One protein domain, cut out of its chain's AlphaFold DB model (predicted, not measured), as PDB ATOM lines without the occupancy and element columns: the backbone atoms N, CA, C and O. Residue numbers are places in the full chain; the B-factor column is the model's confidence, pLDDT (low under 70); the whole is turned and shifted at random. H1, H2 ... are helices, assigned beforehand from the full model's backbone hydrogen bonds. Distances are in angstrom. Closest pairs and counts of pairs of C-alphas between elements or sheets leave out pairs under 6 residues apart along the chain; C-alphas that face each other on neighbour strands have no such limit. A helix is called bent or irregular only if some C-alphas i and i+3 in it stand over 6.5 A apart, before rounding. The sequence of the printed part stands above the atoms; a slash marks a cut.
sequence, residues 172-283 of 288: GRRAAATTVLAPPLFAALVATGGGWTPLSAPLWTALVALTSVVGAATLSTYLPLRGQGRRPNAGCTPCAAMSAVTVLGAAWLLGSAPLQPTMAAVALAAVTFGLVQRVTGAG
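This is residues 172 to 283 of the 288 residues of an uncharacterized protein of Georgenia soli (UniProt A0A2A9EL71). Three long helices, H2, H3 and H4, lie side by side as an up-and-down bundle, each running against the one before it in the chain, with their centres in a triangle; a bent helix, H1, crosses H2 on the side away from H4, and its second arm reaches H3. A long loop, residues 221 to 238, lies at one end of the bundle. The printed part has 112 residues with four named helices, in the order H1, H2, H3, H4, and no named strand; the class is all helix. The whole is compact, with a radius of gyration of the C-alphas of 14.5 A, and elongated, spanning 46 by 24 by 19 A.

Begin at H1, residues 172 to 192, which by its hydrogen bonds was assigned as one helix but is bent: C-alphas 180 and 183 are 6.8 A apart. Its arms, H1a with residues 172 to 180 and H1b with residues 183 to 192, stand at a steep tilt of 38 degrees. H1a touches H2, residues 202 to 220, with residues 213 to 220 of H2 alone; the closest C-alphas, of Thr 178 and Ala 216, are 5.0 A apart. H1b also touches H2, opposite ways at a steep tilt of 54 degrees, closest at the C-alphas of Phe 186 and Ser 212, 5.0 A apart. At its other end, Thr 192 comes within 5.1 A of Gly 255, C-alpha to C-alpha, where H1b touches H3, residues 239 to 256. H2 and H3 are a helical hairpin at a shallow tilt of 22 degrees; their closest C-alphas, of Gly 215 and Val 247, are 5.9 A apart. H3 forms a second helical hairpin with H4, residues 261 to 281, at 6 degrees, with the C-alphas of Ala 250 and Ala 267 closest at 4.4 A. H4 touches H2 the same way at a shallow tilt of 21 degrees, closest at the C-alphas of Trp 204 and Pro 261, 4.8 A apart. Both arms of H1 are apart from H4. Every O i to N i+4 pair is within hydrogen-bond range in H1a, H1b, H2 and H4; in H3 11 of 14 are.

Find C-alpha 172 at (266.871, 207.449, 148.445), where H1a begins; it is 12.5 A long, and H1b is 14.4 A. H2 runs 26.8 A from C-alpha 202 at (243.838, 191.912, 160.927). H3 spans 26.1 A and is neither bent nor irregular, but only just: C-alphas 240 and 243 are 6.2 A apart. H4 runs 30.0 A to C-alpha 281 at (265.052, 218.294, 166.549).

Look to Ser 200 and Gly 227 for the two C-alphas farthest apart, 46.4 A. The printed part has no cut; the link from H2 to H3 is long, that from H1 to H2 short, that from H3 to H4 tight. Read the B-factor column for a mean pLDDT of 87.6 over the printed part; it is under 70 at residues 226, 228, 231 to 240 and 281 to 283.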
ATOM      1  N   GLY A 172     266.821 208.879 148.789       78.19
ATOM      2  CA  GLY A 172     266.871 207.449 148.445       78.19
ATOM      3  C   GLY A 172     267.578 206.530 149.451       78.19
ATOM      4  O   GLY A 172     267.187 205.378 149.609       78.19
ATOM      5  N   ARG A 173     268.603 207.007 150.175       77.62
ATOM      6  CA  ARG A 173     269.382 206.140 151.087       77.62
ATOM      7  C   ARG A 173     268.641 205.799 152.376       77.62
ATOM      8  O   ARG A 173     268.707 204.660 152.827       77.62
ATOM      9  N   ARG A 174     267.962 206.783 152.973       82.31
ATOM     10  CA  ARG A 174     267.185 206.560 154.200       82.31
ATOM     11  C   ARG A 174     265.970 205.692 153.913       82.31
ATOM     12  O   ARG A 174     265.700 204.789 154.690       82.31
ATOM     13  N   ALA A 175     265.328 205.902 152.761       87.56
ATOM     14  CA  ALA A 175     264.265 205.027 152.287       87.56
ATOM     15  C   ALA A 175     264.744 203.570 152.211       87.56
ATOM     16  O   ALA A 175     264.157 202.730 152.879       87.56
ATOM     17  N   ALA A 176     265.862 203.296 151.523       90.00
ATOM     18  CA  ALA A 176     266.408 201.940 151.396       90.00
ATOM     19  C   ALA A 176     266.744 201.289 152.750       90.00
ATOM     20  O   ALA A 176     266.433 200.122 152.971       90.00
ATOM     21  N   ALA A 177     267.348 202.039 153.678       90.88
ATOM     22  CA  ALA A 177     267.640 201.534 155.018       90.88
ATOM     23  C   ALA A 177     266.361 201.181 155.797       90.88
ATOM     24  O   ALA A 177     266.308 200.133 156.434       90.88
ATOM     25  N   THR A 178     265.319 202.011 155.703       93.25
ATOM     26  CA  THR A 178     264.002 201.706 156.277       93.25
ATOM     27  C   THR A 178     263.405 200.442 155.655       93.25
ATOM     28  O   THR A 178     262.909 199.591 156.387       93.25
ATOM     29  N   THR A 179     263.498 200.272 154.328       93.06
ATOM     30  CA  THR A 179     262.972 199.082 153.634       93.06
ATOM     31  C   THR A 179     263.667 197.798 154.088       93.06
ATOM     32  O   THR A 179     263.012 196.776 154.248       93.06
ATOM     33  N   VAL A 180     264.981 197.852 154.334       96.06
ATOM     34  CA  VAL A 180     265.767 196.699 154.809       96.06
ATOM     35  C   VAL A 180     265.503 196.393 156.290       96.06
ATOM     36  O   VAL A 180     265.463 195.227 156.673       96.06
ATOM     37  N   LEU A 181     265.310 197.417 157.130       95.06
ATOM     38  CA  LEU A 181     265.111 197.252 158.577       95.06
ATOM     39  C   LEU A 181     263.670 196.904 158.981       95.06
ATOM     40  O   LEU A 181     263.472 196.334 160.053       95.06
ATOM     41  N   ALA A 182     262.665 197.232 158.165       96.75
ATOM     42  CA  ALA A 182     261.264 197.016 158.528       96.75
ATOM     43  C   ALA A 182     260.879 195.526 158.697       96.75
ATOM     44  O   ALA A 182     260.270 195.210 159.721       96.75
ATOM     45  N   PRO A 183     261.251 194.588 157.796       97.44
ATOM     46  CA  PRO A 183     260.905 193.172 157.948       97.44
ATOM     47  C   PRO A 183     261.442 192.497 159.225       97.44
ATOM     48  O   PRO A 183     260.648 191.861 159.920       97.44
ATOM     49  N   PRO A 184     262.735 192.624 159.602       97.19
ATOM     50  CA  PRO A 184     263.224 191.997 160.829       97.19
ATOM     51  C   PRO A 184     262.605 192.630 162.080       97.19
ATOM     52  O   PRO A 184     262.286 191.915 163.029       97.19
ATOM     53  N   LEU A 185     262.373 193.949 162.076       96.00
ATOM     54  CA  LEU A 185     261.703 194.616 163.191       96.00
ATOM     55  C   LEU A 185     260.251 194.142 163.328       96.00
ATOM     56  O   LEU A 185     259.788 193.893 164.435       96.00
ATOM     57  N   PHE A 186     259.546 193.965 162.213       97.12
ATOM     58  CA  PHE A 186     258.197 193.411 162.203       97.12
ATOM     59  C   PHE A 186     258.147 191.997 162.779       97.12
ATOM     60  O   PHE A 186     257.341 191.734 163.667       97.12
ATOM     61  N   ALA A 187     259.042 191.114 162.328       96.94
ATOM     62  CA  ALA A 187     259.138 189.750 162.841       96.94
ATOM     63  C   ALA A 187     259.386 189.731 164.359       96.94
ATOM     64  O   ALA A 187     258.732 188.976 165.077       96.94
ATOM     65  N   ALA A 188     260.264 190.609 164.858       96.25
ATOM     66  CA  ALA A 188     260.525 190.747 166.289       96.25
ATOM     67  C   ALA A 188     259.283 191.221 167.067       96.25
ATOM     68  O   ALA A 188     258.933 190.611 168.075       96.25
ATOM     69  N   LEU A 189     258.586 192.258 166.587       94.19
ATOM     70  CA  LEU A 189     257.394 192.798 167.257       94.19
ATOM     71  C   LEU A 189     256.229 191.793 167.276       94.19
ATOM     72  O   LEU A 189     255.547 191.656 168.293       94.19
ATOM     73  N   VAL A 190     256.031 191.052 166.183       96.44
ATOM     74  CA  VAL A 190     255.035 189.973 166.098       96.44
ATOM     75  C   VAL A 190     255.364 188.853 167.086       96.44
ATOM     76  O   VAL A 190     254.477 188.404 167.810       96.44
ATOM     77  N   ALA A 191     256.632 188.434 167.163       95.44
ATOM     78  CA  ALA A 191     257.067 187.407 168.107       95.44
ATOM     79  C   ALA A 191     256.843 187.833 169.567       95.44
ATOM     80  O   ALA A 191     256.385 187.028 170.373       95.44
ATOM     81  N   THR A 192     257.090 189.106 169.902       93.44
ATOM     82  CA  THR A 192     256.827 189.631 171.252       93.44
ATOM     83  C   THR A 192     255.341 189.787 171.568       93.44
ATOM     84  O   THR A 192     254.949 189.637 172.717       93.44
ATOM     85  N   GLY A 193     254.508 190.089 170.569       91.56
ATOM     86  CA  GLY A 193     253.106 190.463 170.763       91.56
ATOM     87  C   GLY A 193     252.090 189.319 170.668       91.56
ATOM     88  O   GLY A 193     250.894 189.590 170.549       91.56
ATOM     89  N   GLY A 194     252.539 188.059 170.713       91.00
ATOM     90  CA  GLY A 194     251.665 186.877 170.715       91.00
ATOM     91  C   GLY A 194     251.611 186.082 169.408       91.00
ATOM     92  O   GLY A 194     250.819 185.148 169.309       91.00
ATOM     93  N   GLY A 195     252.453 186.405 168.423       92.38
ATOM     94  CA  GLY A 195     252.608 185.622 167.195       92.38
ATOM     95  C   GLY A 195     251.809 186.128 165.989       92.38
ATOM     96  O   GLY A 195     251.182 187.186 166.008       92.38
ATOM     97  N   TRP A 196     251.897 185.378 164.888       92.94
ATOM     98  CA  TRP A 196     251.363 185.750 163.575       92.94
ATOM     99  C   TRP A 196     249.938 185.221 163.364       92.94
ATOM    100  O   TRP A 196     249.754 184.035 163.093       92.94
ATOM    101  N   THR A 197     248.928 186.092 163.451       92.00
ATOM    102  CA  THR A 197     247.503 185.725 163.295       92.00
ATOM    103  C   THR A 197     246.728 186.695 162.379       92.00
ATOM    104  O   THR A 197     245.704 187.260 162.773       92.00
ATOM    105  N   PRO A 198     247.157 186.891 161.114       90.12
ATOM    106  CA  PRO A 198     246.612 187.934 160.235       90.12
ATOM    107  C   PRO A 198     245.116 187.771 159.929       90.12
ATOM    108  O   PRO A 198     244.426 188.765 159.718       90.12
ATOM    109  N   LEU A 199     244.609 186.534 159.921       94.31
ATOM    110  CA  LEU A 199     243.199 186.239 159.652       94.31
ATOM    111  C   LEU A 199     242.302 186.488 160.871       94.31
ATOM    112  O   LEU A 199     241.145 186.861 160.712       94.31
ATOM    113  N   SER A 200     242.829 186.297 162.082       91.69
ATOM    114  CA  SER A 200     242.061 186.414 163.328       91.69
ATOM    115  C   SER A 200     242.103 187.830 163.906       91.69
ATOM    116  O   SER A 200     241.139 188.271 164.523       91.69
ATOM    117  N   ALA A 201     243.208 188.554 163.699       93.88
ATOM    118  CA  ALA A 201     243.418 189.905 164.213       93.88
ATOM    119  C   ALA A 201     244.037 190.830 163.139       93.88
ATOM    120  O   ALA A 201     245.180 191.288 163.280       93.88
ATOM    121  N   PRO A 202     243.300 191.140 162.050       94.50
ATOM    122  CA  PRO A 202     243.838 191.912 160.927       94.50
ATOM    123  C   PRO A 202     244.225 193.341 161.331       94.50
ATOM    124  O   PRO A 202     245.277 193.835 160.926       94.50
ATOM    125  N   LEU A 203     243.428 193.990 162.191       95.75
ATOM    126  CA  LEU A 203     243.709 195.344 162.682       95.75
ATOM    127  C   LEU A 203     244.998 195.398 163.510       95.75
ATOM    128  O   LEU A 203     245.831 196.276 163.302       95.75
ATOM    129  N   TRP A 204     245.179 194.448 164.431       95.75
ATOM    130  CA  TRP A 204     246.394 194.356 165.239       95.75
ATOM    131  C   TRP A 204     247.627 194.159 164.349       95.75
ATOM    132  O   TRP A 204     248.609 194.889 164.479       95.75
ATOM    133  N   THR A 205     247.536 193.257 163.368       95.06
ATOM    134  CA  THR A 205     248.627 192.980 162.423       95.06
ATOM    135  C   THR A 205     249.001 194.225 161.611       95.06
ATOM    136  O   THR A 205     250.184 194.539 161.462       95.06
ATOM    137  N   ALA A 206     248.004 194.979 161.133       96.31
ATOM    138  CA  ALA A 206     248.219 196.232 160.413       96.31
ATOM    139  C   ALA A 206     248.906 197.299 161.286       96.31
ATOM    140  O   ALA A 206     249.842 197.957 160.834       96.31
ATOM    141  N   LEU A 207     248.498 197.443 162.552       96.00
ATOM    142  CA  LEU A 207     249.118 198.387 163.489       96.00
ATOM    143  C   LEU A 207     250.572 198.019 163.804       96.00
ATOM    144  O   LEU A 207     251.436 198.899 163.833       96.00
ATOM    145  N   VAL A 208     250.874 196.732 163.986       95.88
ATOM    146  CA  VAL A 208     252.249 196.256 164.198       95.88
ATOM    147  C   VAL A 208     253.105 196.480 162.945       95.88
ATOM    148  O   VAL A 208     254.258 196.896 163.064       95.88
ATOM    149  N   ALA A 209     252.540 196.299 161.746       96.56
ATOM    150  CA  ALA A 209     253.225 196.582 160.483       96.56
ATOM    151  C   ALA A 209     253.538 198.076 160.319       96.56
ATOM    152  O   ALA A 209     254.646 198.447 159.941       96.56
ATOM    153  N   LEU A 210     252.598 198.957 160.665       96.88
ATOM    154  CA  LEU A 210     252.855 200.398 160.686       96.88
ATOM    155  C   LEU A 210     253.928 200.753 161.721       96.88
ATOM    156  O   LEU A 210     254.855 201.506 161.423       96.88
ATOM    157  N   THR A 211     253.851 200.166 162.917       96.44
ATOM    158  CA  THR A 211     254.818 200.407 163.997       96.44
ATOM    159  C   THR A 211     256.230 199.985 163.588       96.44
ATOM    160  O   THR A 211     257.184 200.718 163.860       96.44
ATOM    161  N   SER A 212     256.387 198.861 162.879       96.62
ATOM    162  CA  SER A 212     257.692 198.413 162.379       96.62
ATOM    163  C   SER A 212     258.250 199.345 161.300       96.62
ATOM    164  O   SER A 212     259.435 199.668 161.332       96.62
ATOM    165  N   VAL A 213     257.420 199.860 160.390       96.94
ATOM    166  CA  VAL A 213     257.858 200.828 159.370       96.94
ATOM    167  C   VAL A 213     258.315 202.140 160.017       96.94
ATOM    168  O   VAL A 213     259.401 202.633 159.702       96.94
ATOM    169  N   VAL A 214     257.541 202.690 160.958       95.44
ATOM    170  CA  VAL A 214     257.894 203.935 161.668       95.44
ATOM    171  C   VAL A 214     259.121 203.728 162.570       95.44
ATOM    172  O   VAL A 214     260.007 204.587 162.629       95.44
ATOM    173  N   GLY A 215     259.233 202.575 163.230       94.56
ATOM    174  CA  GLY A 215     260.401 202.208 164.034       94.56
ATOM    175  C   GLY A 215     261.665 202.068 163.188       94.56
ATOM    176  O   GLY A 215     262.700 202.643 163.525       94.56
ATOM    177  N   ALA A 216     261.574 201.400 162.037       95.25
ATOM    178  CA  ALA A 216     262.666 201.282 161.076       95.25
ATOM    179  C   ALA A 216     263.070 202.643 160.494       95.25
ATOM    180  O   ALA A 216     264.261 202.914 160.345       95.25
ATOM    181  N   ALA A 217     262.104 203.529 160.227       92.75
ATOM    182  CA  ALA A 217     262.375 204.901 159.812       92.75
ATOM    183  C   ALA A 217     263.110 205.685 160.907       92.75
ATOM    184  O   ALA A 217     264.075 206.387 160.618       92.75
ATOM    185  N   THR A 218     262.716 205.515 162.171       91.44
ATOM    186  CA  THR A 218     263.426 206.105 163.314       91.44
ATOM    187  C   THR A 218     264.856 205.574 163.401       91.44
ATOM    188  O   THR A 218     265.795 206.365 163.461       91.44
ATOM    189  N   LEU A 219     265.069 204.259 163.323       91.12
ATOM    190  CA  LEU A 219     266.405 203.651 163.382       91.12
ATOM    191  C   LEU A 219     267.293 204.043 162.192       91.12
ATOM    192  O   LEU A 219     268.488 204.291 162.367       91.12
ATOM    193  N   SER A 220     266.726 204.185 160.991       91.69
ATOM    194  CA  SER A 220     267.496 204.556 159.800       91.69
ATOM    195  C   SER A 220     268.087 205.963 159.886       91.69
ATOM    196  O   SER A 220     269.112 206.247 159.264       91.69
ATOM    197  N   THR A 221     267.522 206.835 160.726       87.38
ATOM    198  CA  THR A 221     268.110 208.152 160.994       87.38
ATOM    199  C   THR A 221     269.389 208.114 161.845       87.38
ATOM    200  O   THR A 221     270.029 209.157 161.976       87.38
ATOM    201  N   TYR A 222     269.778 206.970 162.426       85.69
ATOM    202  CA  TYR A 222     271.053 206.795 163.150       85.69
ATOM    203  C   TYR A 222     272.172 206.219 162.277       85.69
ATOM    204  O   TYR A 222     273.341 206.247 162.675       85.69
ATOM    205  N   LEU A 223     271.834 205.689 161.100       85.81
ATOM    206  CA  LEU A 223     272.822 205.104 160.205       85.81
ATOM    207  C   LEU A 223     273.683 206.210 159.568       85.81
ATOM    208  O   LEU A 223     273.138 207.184 159.036       85.81
ATOM    209  N   PRO A 224     275.022 206.074 159.598       74.75
ATOM    210  CA  PRO A 224     275.916 207.035 158.969       74.75
ATOM    211  C   PRO A 224     275.729 207.039 157.446       74.75
ATOM    212  O   PRO A 224     275.466 206.012 156.814       74.75
ATOM    213  N   LEU A 225     275.880 208.213 156.832       72.88
ATOM    214  CA  LEU A 225     275.851 208.346 155.375       72.88
ATOM    215  C   LEU A 225     277.128 207.741 154.761       72.88
ATOM    216  O   LEU A 225     278.187 207.728 155.392       72.88
ATOM    217  N   ARG A 226     277.054 207.255 153.509       66.62
ATOM    218  CA  ARG A 226     278.248 206.763 152.790       66.62
ATOM    219  C   ARG A 226     279.312 207.866 152.772       66.62
ATOM    220  O   ARG A 226     279.047 208.948 152.263       66.62
ATOM    221  N   GLY A 227     280.486 207.557 153.322       74.75
ATOM    222  CA  GLY A 227     281.615 208.483 153.446       74.75
ATOM    223  C   GLY A 227     281.855 209.039 154.858       74.75
ATOM    224  O   GLY A 227     282.930 209.569 155.092       74.75
ATOM    225  N   GLN A 228     280.932 208.876 155.819       68.69
ATOM    226  CA  GLN A 228     281.086 209.388 157.201       68.69
ATOM    227  C   GLN A 228     281.714 208.387 158.200       68.69
ATOM    228  O   GLN A 228     281.701 208.617 159.407       68.69
ATOM    229  N   GLY A 229     282.291 207.280 157.721       74.62
ATOM    230  CA  GLY A 229     282.867 206.228 158.569       74.62
ATOM    231  C   GLY A 229     281.829 205.252 159.150       74.62
ATOM    232  O   GLY A 229     280.628 205.384 158.931       74.62
ATOM    233  N   ARG A 230     282.299 204.216 159.865       71.75
ATOM    234  CA  ARG A 230     281.452 203.148 160.451       71.75
ATOM    235  C   ARG A 230     280.837 203.501 161.810       71.75
ATOM    236  O   ARG A 230     280.092 202.694 162.358       71.75
ATOM    237  N   ARG A 231     281.165 204.657 162.390       67.31
ATOM    238  CA  ARG A 231     280.693 205.006 163.735       67.31
ATOM    239  C   ARG A 231     279.232 205.472 163.666       67.31
ATOM    240  O   ARG A 231     278.941 206.378 162.886       67.31
ATOM    241  N   PRO A 232     278.314 204.869 164.448       65.75
ATOM    242  CA  PRO A 232     276.942 205.344 164.550       65.75
ATOM    243  C   PRO A 232     276.943 206.813 164.959       65.75
ATOM    244  O   PRO A 232     277.612 207.192 165.923       65.75
ATOM    245  N   ASN A 233     276.203 207.644 164.230       63.84
ATOM    246  CA  ASN A 233     276.111 209.061 164.548       63.84
ATOM    247  C   ASN A 233     275.054 209.219 165.651       63.84
ATOM    248  O   ASN A 233     273.891 209.529 165.394       63.84
ATOM    249  N   ALA A 234     275.447 208.906 166.890       63.56
ATOM    250  CA  ALA A 234     274.568 208.959 168.058       63.56
ATOM    251  C   ALA A 234     274.112 210.392 168.408       63.56
ATOM    252  O   ALA A 234     273.268 210.561 169.282       63.56
ATOM    253  N   GLY A 235     274.613 211.410 167.696       58.84
ATOM    254  CA  GLY A 235     274.404 212.817 168.014       58.84
ATOM    255  C   GLY A 235     275.190 213.228 169.261       58.84
ATOM    256  O   GLY A 235     275.549 212.406 170.100       58.84
ATOM    257  N   CYS A 236     275.476 214.520 169.397       59.88
ATOM    258  CA  CYS A 236     276.187 215.053 170.563       59.88
ATOM    259  C   CYS A 236     275.294 215.208 171.809       59.88
ATOM    260  O   CYS A 236     275.753 215.764 172.805       59.88
ATOM    261  N   THR A 237     274.028 214.767 171.779       61.16
ATOM    262  CA  THR A 237     273.050 215.080 172.831       61.16
ATOM    263  C   THR A 237     272.239 213.866 173.304       61.16
ATOM    264  O   THR A 237     271.814 213.040 172.494       61.16
ATOM    265  N   PRO A 238     271.937 213.773 174.617       63.31
ATOM    266  CA  PRO A 238     271.117 212.701 175.196       63.31
ATOM    267  C   PRO A 238     269.693 212.633 174.615       63.31
ATOM    268  O   PRO A 238     269.081 211.567 174.598       63.31
ATOM    269  N   CYS A 239     269.181 213.733 174.053       65.50
ATOM    270  CA  CYS A 239     267.877 213.772 173.382       65.50
ATOM    271  C   CYS A 239     267.822 212.879 172.128       65.50
ATOM    272  O   CYS A 239     266.753 212.383 171.780       65.50
ATOM    273  N   ALA A 240     268.961 212.594 171.484       69.62
ATOM    274  CA  ALA A 240     269.008 211.660 170.366       69.62
ATOM    275  C   ALA A 240     268.865 210.197 170.808       69.62
ATOM    276  O   ALA A 240     268.423 209.382 170.007       69.62
ATOM    277  N   ALA A 241     269.198 209.836 172.048       79.38
ATOM    278  CA  ALA A 241     269.021 208.469 172.540       79.38
ATOM    279  C   ALA A 241     267.547 208.149 172.840       79.38
ATOM    280  O   ALA A 241     267.107 207.022 172.614       79.38
ATOM    281  N   MET A 242     266.755 209.142 173.269       82.12
ATOM    282  CA  MET A 242     265.357 208.928 173.663       82.12
ATOM    283  C   MET A 242     264.477 208.359 172.544       82.12
ATOM    284  O   MET A 242     263.637 207.507 172.818       82.12
ATOM    285  N   SER A 243     264.685 208.740 171.281       83.19
ATOM    286  CA  SER A 243     263.881 208.186 170.181       83.19
ATOM    287  C   SER A 243     264.162 206.704 169.895       83.19
ATOM    288  O   SER A 243     263.307 206.025 169.344       83.19
ATOM    289  N   ALA A 244     265.327 206.169 170.274       86.12
ATOM    290  CA  ALA A 244     265.570 204.727 170.192       86.12
ATOM    291  C   ALA A 244     264.846 203.985 171.327       86.12
ATOM    292  O   ALA A 244     264.333 202.885 171.129       86.12
ATOM    293  N   VAL A 245     264.745 204.619 172.501       90.31
ATOM    294  CA  VAL A 245     264.031 204.073 173.662       90.31
ATOM    295  C   VAL A 245     262.536 203.911 173.375       90.31
ATOM    296  O   VAL A 245     261.946 202.941 173.842       90.31
ATOM    297  N   THR A 246     261.915 204.771 172.557       91.62
ATOM    298  CA  THR A 246     260.489 204.609 172.207       91.62
ATOM    299  C   THR A 246     260.209 203.339 171.399       91.62
ATOM    300  O   THR A 246     259.146 202.747 171.567       91.62
ATOM    301  N   VAL A 247     261.161 202.863 170.584       92.50
ATOM    302  CA  VAL A 247     261.037 201.588 169.851       92.50
ATOM    303  C   VAL A 247     261.078 200.399 170.814       92.50
ATOM    304  O   VAL A 247     260.278 199.475 170.688       92.50
ATOM    305  N   LEU A 248     261.964 200.444 171.815       93.88
ATOM    306  CA  LEU A 248     262.018 199.428 172.873       93.88
ATOM    307  C   LEU A 248     260.745 199.446 173.732       93.88
ATOM    308  O   LEU A 248     260.185 198.393 174.028       93.88
ATOM    309  N   GLY A 249     260.250 200.639 174.073       92.50
ATOM    310  CA  GLY A 249     258.990 200.812 174.795       92.50
ATOM    311  C   GLY A 249     257.791 200.248 174.031       92.50
ATOM    312  O   GLY A 249     256.941 199.595 174.627       92.50
ATOM    313  N   ALA A 250     257.748 200.419 172.707       92.88
ATOM    314  CA  ALA A 250     256.708 199.841 171.859       92.88
ATOM    315  C   ALA A 250     256.725 198.303 171.860       92.88
ATOM    316  O   ALA A 250     255.668 197.685 171.973       92.88
ATOM    317  N   ALA A 251     257.909 197.684 171.793       93.62
ATOM    318  CA  ALA A 251     258.046 196.230 171.903       93.62
ATOM    319  C   ALA A 251     257.569 195.715 173.272       93.62
ATOM    320  O   ALA A 251     256.835 194.732 173.348       93.62
ATOM    321  N   TRP A 252     257.928 196.420 174.351       96.38
ATOM    322  CA  TRP A 252     257.475 196.083 175.701       96.38
ATOM    323  C   TRP A 252     255.951 196.213 175.862       96.38
ATOM    324  O   TRP A 252     255.311 195.302 176.386       96.38
ATOM    325  N   LEU A 253     255.347 197.290 175.342       93.50
ATOM    326  CA  LEU A 253     253.893 197.493 175.365       93.50
ATOM    327  C   LEU A 253     253.144 196.365 174.645       93.50
ATOM    328  O   LEU A 253     252.166 195.846 175.181       93.50
ATOM    329  N   LEU A 254     253.622 195.947 173.470       94.44
ATOM    330  CA  LEU A 254     253.031 194.831 172.725       94.44
ATOM    331  C   LEU A 254     253.141 193.499 173.477       94.44
ATOM    332  O   LEU A 254     252.210 192.700 173.419       94.44
ATOM    333  N   GLY A 255     254.237 193.273 174.207       94.94
ATOM    334  CA  GLY A 255     254.403 192.080 175.039       94.94
ATOM    335  C   GLY A 255     253.510 192.055 176.282       94.94
ATOM    336  O   GLY A 255     253.164 190.981 176.762       94.94
ATOM    337  N   SER A 256     253.102 193.222 176.793       95.81
ATOM    338  CA  SER A 256     252.275 193.303 178.006       95.81
ATOM    339  C   SER A 256     250.808 192.910 177.790       95.81
ATOM    340  O   SER A 256     250.157 192.458 178.731       95.81
ATOM    341  N   ALA A 257     250.291 193.046 176.563       94.56
ATOM    342  CA  ALA A 257     248.942 192.611 176.210       94.56
ATOM    343  C   ALA A 257     248.898 192.030 174.781       94.56
ATOM    344  O   ALA A 257     248.647 192.758 173.810       94.56
ATOM    345  N   PRO A 258     249.144 190.714 174.634       93.06
ATOM    346  CA  PRO A 258     249.208 190.060 173.333       93.06
ATOM    347  C   PRO A 258     247.915 190.230 172.528       93.06
ATOM    348  O   PRO A 258     246.818 190.139 173.077       93.06
ATOM    349  N   LEU A 259     248.045 190.465 171.218       92.56
ATOM    350  CA  LEU A 259     246.936 190.601 170.256       92.56
ATOM    351  C   LEU A 259     245.904 191.718 170.546       92.56
ATOM    352  O   LEU A 259     244.898 191.816 169.840       92.56
ATOM    353  N   GLN A 260     246.131 192.603 171.526       95.50
ATOM    354  CA  GLN A 260     245.207 193.704 171.826       95.50
ATOM    355  C   GLN A 260     245.434 194.921 170.905       95.50
ATOM    356  O   GLN A 260     246.524 195.505 170.904       95.50
ATOM    357  N   PRO A 261     244.419 195.377 170.141       94.38
ATOM    358  CA  PRO A 261     244.587 196.465 169.173       94.38
ATOM    359  C   PRO A 261     244.849 197.823 169.839       94.38
ATOM    360  O   PRO A 261     245.577 198.646 169.289       94.38
ATOM    361  N   THR A 262     244.307 198.054 171.038       95.12
ATOM    362  CA  THR A 262     244.516 199.287 171.814       95.12
ATOM    363  C   THR A 262     245.988 199.482 172.170       95.12
ATOM    364  O   THR A 262     246.534 200.558 171.940       95.12
ATOM    365  N   MET A 263     246.666 198.434 172.642       94.50
ATOM    366  CA  MET A 263     248.092 198.495 172.978       94.50
ATOM    367  C   MET A 263     248.973 198.658 171.738       94.50
ATOM    368  O   MET A 263     249.938 199.421 171.770       94.50
ATOM    369  N   ALA A 264     248.603 198.035 170.614       95.38
ATOM    370  CA  ALA A 264     249.283 198.257 169.338       95.38
ATOM    371  C   ALA A 264     249.140 199.707 168.838       95.38
ATOM    372  O   ALA A 264     250.101 200.281 168.325       95.38
ATOM    373  N   ALA A 265     247.978 200.337 169.038       96.38
ATOM    374  CA  ALA A 265     247.775 201.747 168.711       96.38
ATOM    375  C   ALA A 265     248.624 202.678 169.598       96.38
ATOM    376  O   ALA A 265     249.233 203.622 169.091       96.38
ATOM    377  N   VAL A 266     248.725 202.396 170.903       95.81
ATOM    378  CA  VAL A 266     249.592 203.150 171.829       95.81
ATOM    379  C   VAL A 266     251.066 202.995 171.447       95.81
ATOM    380  O   VAL A 266     251.800 203.984 171.411       95.81
ATOM    381  N   ALA A 267     251.496 201.781 171.099       95.88
ATOM    382  CA  ALA A 267     252.844 201.520 170.601       95.88
ATOM    383  C   ALA A 267     253.142 202.340 169.332       95.88
ATOM    384  O   ALA A 267     254.158 203.037 169.276       95.88
ATOM    385  N   LEU A 268     252.230 202.346 168.352       96.81
ATOM    386  CA  LEU A 268     252.360 203.156 167.138       96.81
ATOM    387  C   LEU A 268     252.481 204.654 167.458       96.81
ATOM    388  O   LEU A 268     253.354 205.335 166.909       96.81
ATOM    389  N   ALA A 269     251.644 205.170 168.362       95.81
ATOM    390  CA  ALA A 269     251.687 206.566 168.788       95.81
ATOM    391  C   ALA A 269     253.035 206.926 169.439       95.81
ATOM    392  O   ALA A 269     253.629 207.952 169.099       95.81
ATOM    393  N   ALA A 270     253.566 206.060 170.309       94.19
ATOM    394  CA  ALA A 270     254.848 206.265 170.980       94.19
ATOM    395  C   ALA A 270     256.029 206.330 169.992       94.19
ATOM    396  O   ALA A 270     256.876 207.226 170.085       94.19
ATOM    397  N   VAL A 271     256.081 205.422 169.009       95.25
ATOM    398  CA  VAL A 271     257.153 205.422 167.997       95.25
ATOM    399  C   VAL A 271     257.013 206.611 167.043       95.25
ATOM    400  O   VAL A 271     258.009 207.261 166.728       95.25
ATOM    401  N   THR A 272     255.786 206.957 166.647       93.69
ATOM    402  CA  THR A 272     255.513 208.133 165.801       93.69
ATOM    403  C   THR A 272     255.952 209.421 166.489       93.69
ATOM    404  O   THR A 272     256.613 210.255 165.872       93.69
ATOM    405  N   PHE A 273     255.670 209.567 167.785       91.50
ATOM    406  CA  PHE A 273     256.132 210.705 168.574       91.50
ATOM    407  C   PHE A 273     257.665 210.790 168.620       91.50
ATOM    408  O   PHE A 273     258.226 211.862 168.383       91.50
ATOM    409  N   GLY A 274     258.353 209.663 168.840       87.62
ATOM    410  CA  GLY A 274     259.818 209.597 168.784       87.62
ATOM    411  C   GLY A 274     260.387 210.009 167.421       87.62
ATOM    412  O   GLY A 274     261.366 210.757 167.361       87.62
ATOM    413  N   LEU A 275     259.742 209.595 166.325       90.19
ATOM    414  CA  LEU A 275     260.127 209.994 164.970       90.19
ATOM    415  C   LEU A 275     259.934 211.498 164.742       90.19
ATOM    416  O   LEU A 275     260.848 212.163 164.256       90.19
ATOM    417  N   VAL A 276     258.777 212.053 165.120       88.38
ATOM    418  CA  VAL A 276     258.484 213.490 164.983       88.38
ATOM    419  C   VAL A 276     259.491 214.322 165.772       88.38
ATOM    420  O   VAL A 276     260.047 215.280 165.230       88.38
ATOM    421  N   GLN A 277     259.800 213.939 167.014       84.50
ATOM    422  CA  GLN A 277     260.830 214.607 167.815       84.50
ATOM    423  C   GLN A 277     262.196 214.588 167.132       84.50
ATOM    424  O   GLN A 277     262.916 215.586 167.145       84.50
ATOM    425  N   ARG A 278     262.551 213.465 166.506       84.56
ATOM    426  CA  ARG A 278     263.821 213.327 165.800       84.56
ATOM    427  C   ARG A 278     263.885 214.194 164.547       84.56
ATOM    428  O   ARG A 278     264.889 214.868 164.334       84.56
ATOM    429  N   VAL A 279     262.837 214.195 163.728       82.94
ATOM    430  CA  VAL A 279     262.800 214.973 162.479       82.94
ATOM    431  C   VAL A 279     262.784 216.476 162.769       82.94
ATOM    432  O   VAL A 279     263.486 217.228 162.100       82.94
ATOM    433  N   THR A 280     262.055 216.906 163.801       77.75
ATOM    434  CA  THR A 280     261.981 218.322 164.203       77.75
ATOM    435  C   THR A 280     263.226 218.798 164.957       77.75
ATOM    436  O   THR A 280     263.657 219.930 164.762       77.75
ATOM    437  N   GLY A 281     263.855 217.944 165.773       66.44
ATOM    438  CA  GLY A 281     265.052 218.294 166.549       66.44
ATOM    439  C   GLY A 281     266.372 218.226 165.770       66.44
ATOM    440  O   GLY A 281     267.337 218.899 166.131       66.44
ATOM    441  N   ALA A 282     266.440 217.443 164.688       59.50
ATOM    442  CA  ALA A 282     267.665 217.296 163.898       59.50
ATOM    443  C   ALA A 282     268.075 218.579 163.149       59.50
ATOM    444  O   ALA A 282     269.251 218.738 162.836       59.50
ATOM    445  N   GLY A 283     267.131 219.486 162.870       53.59
ATOM    446  CA  GLY A 283     267.402 220.739 162.158       53.59
ATOM    447  C   GLY A 283     267.996 221.853 163.025       53.59
ATOM    448  O   GLY A 283     268.619 222.763 162.490       53.59
TER     449      GLY A 283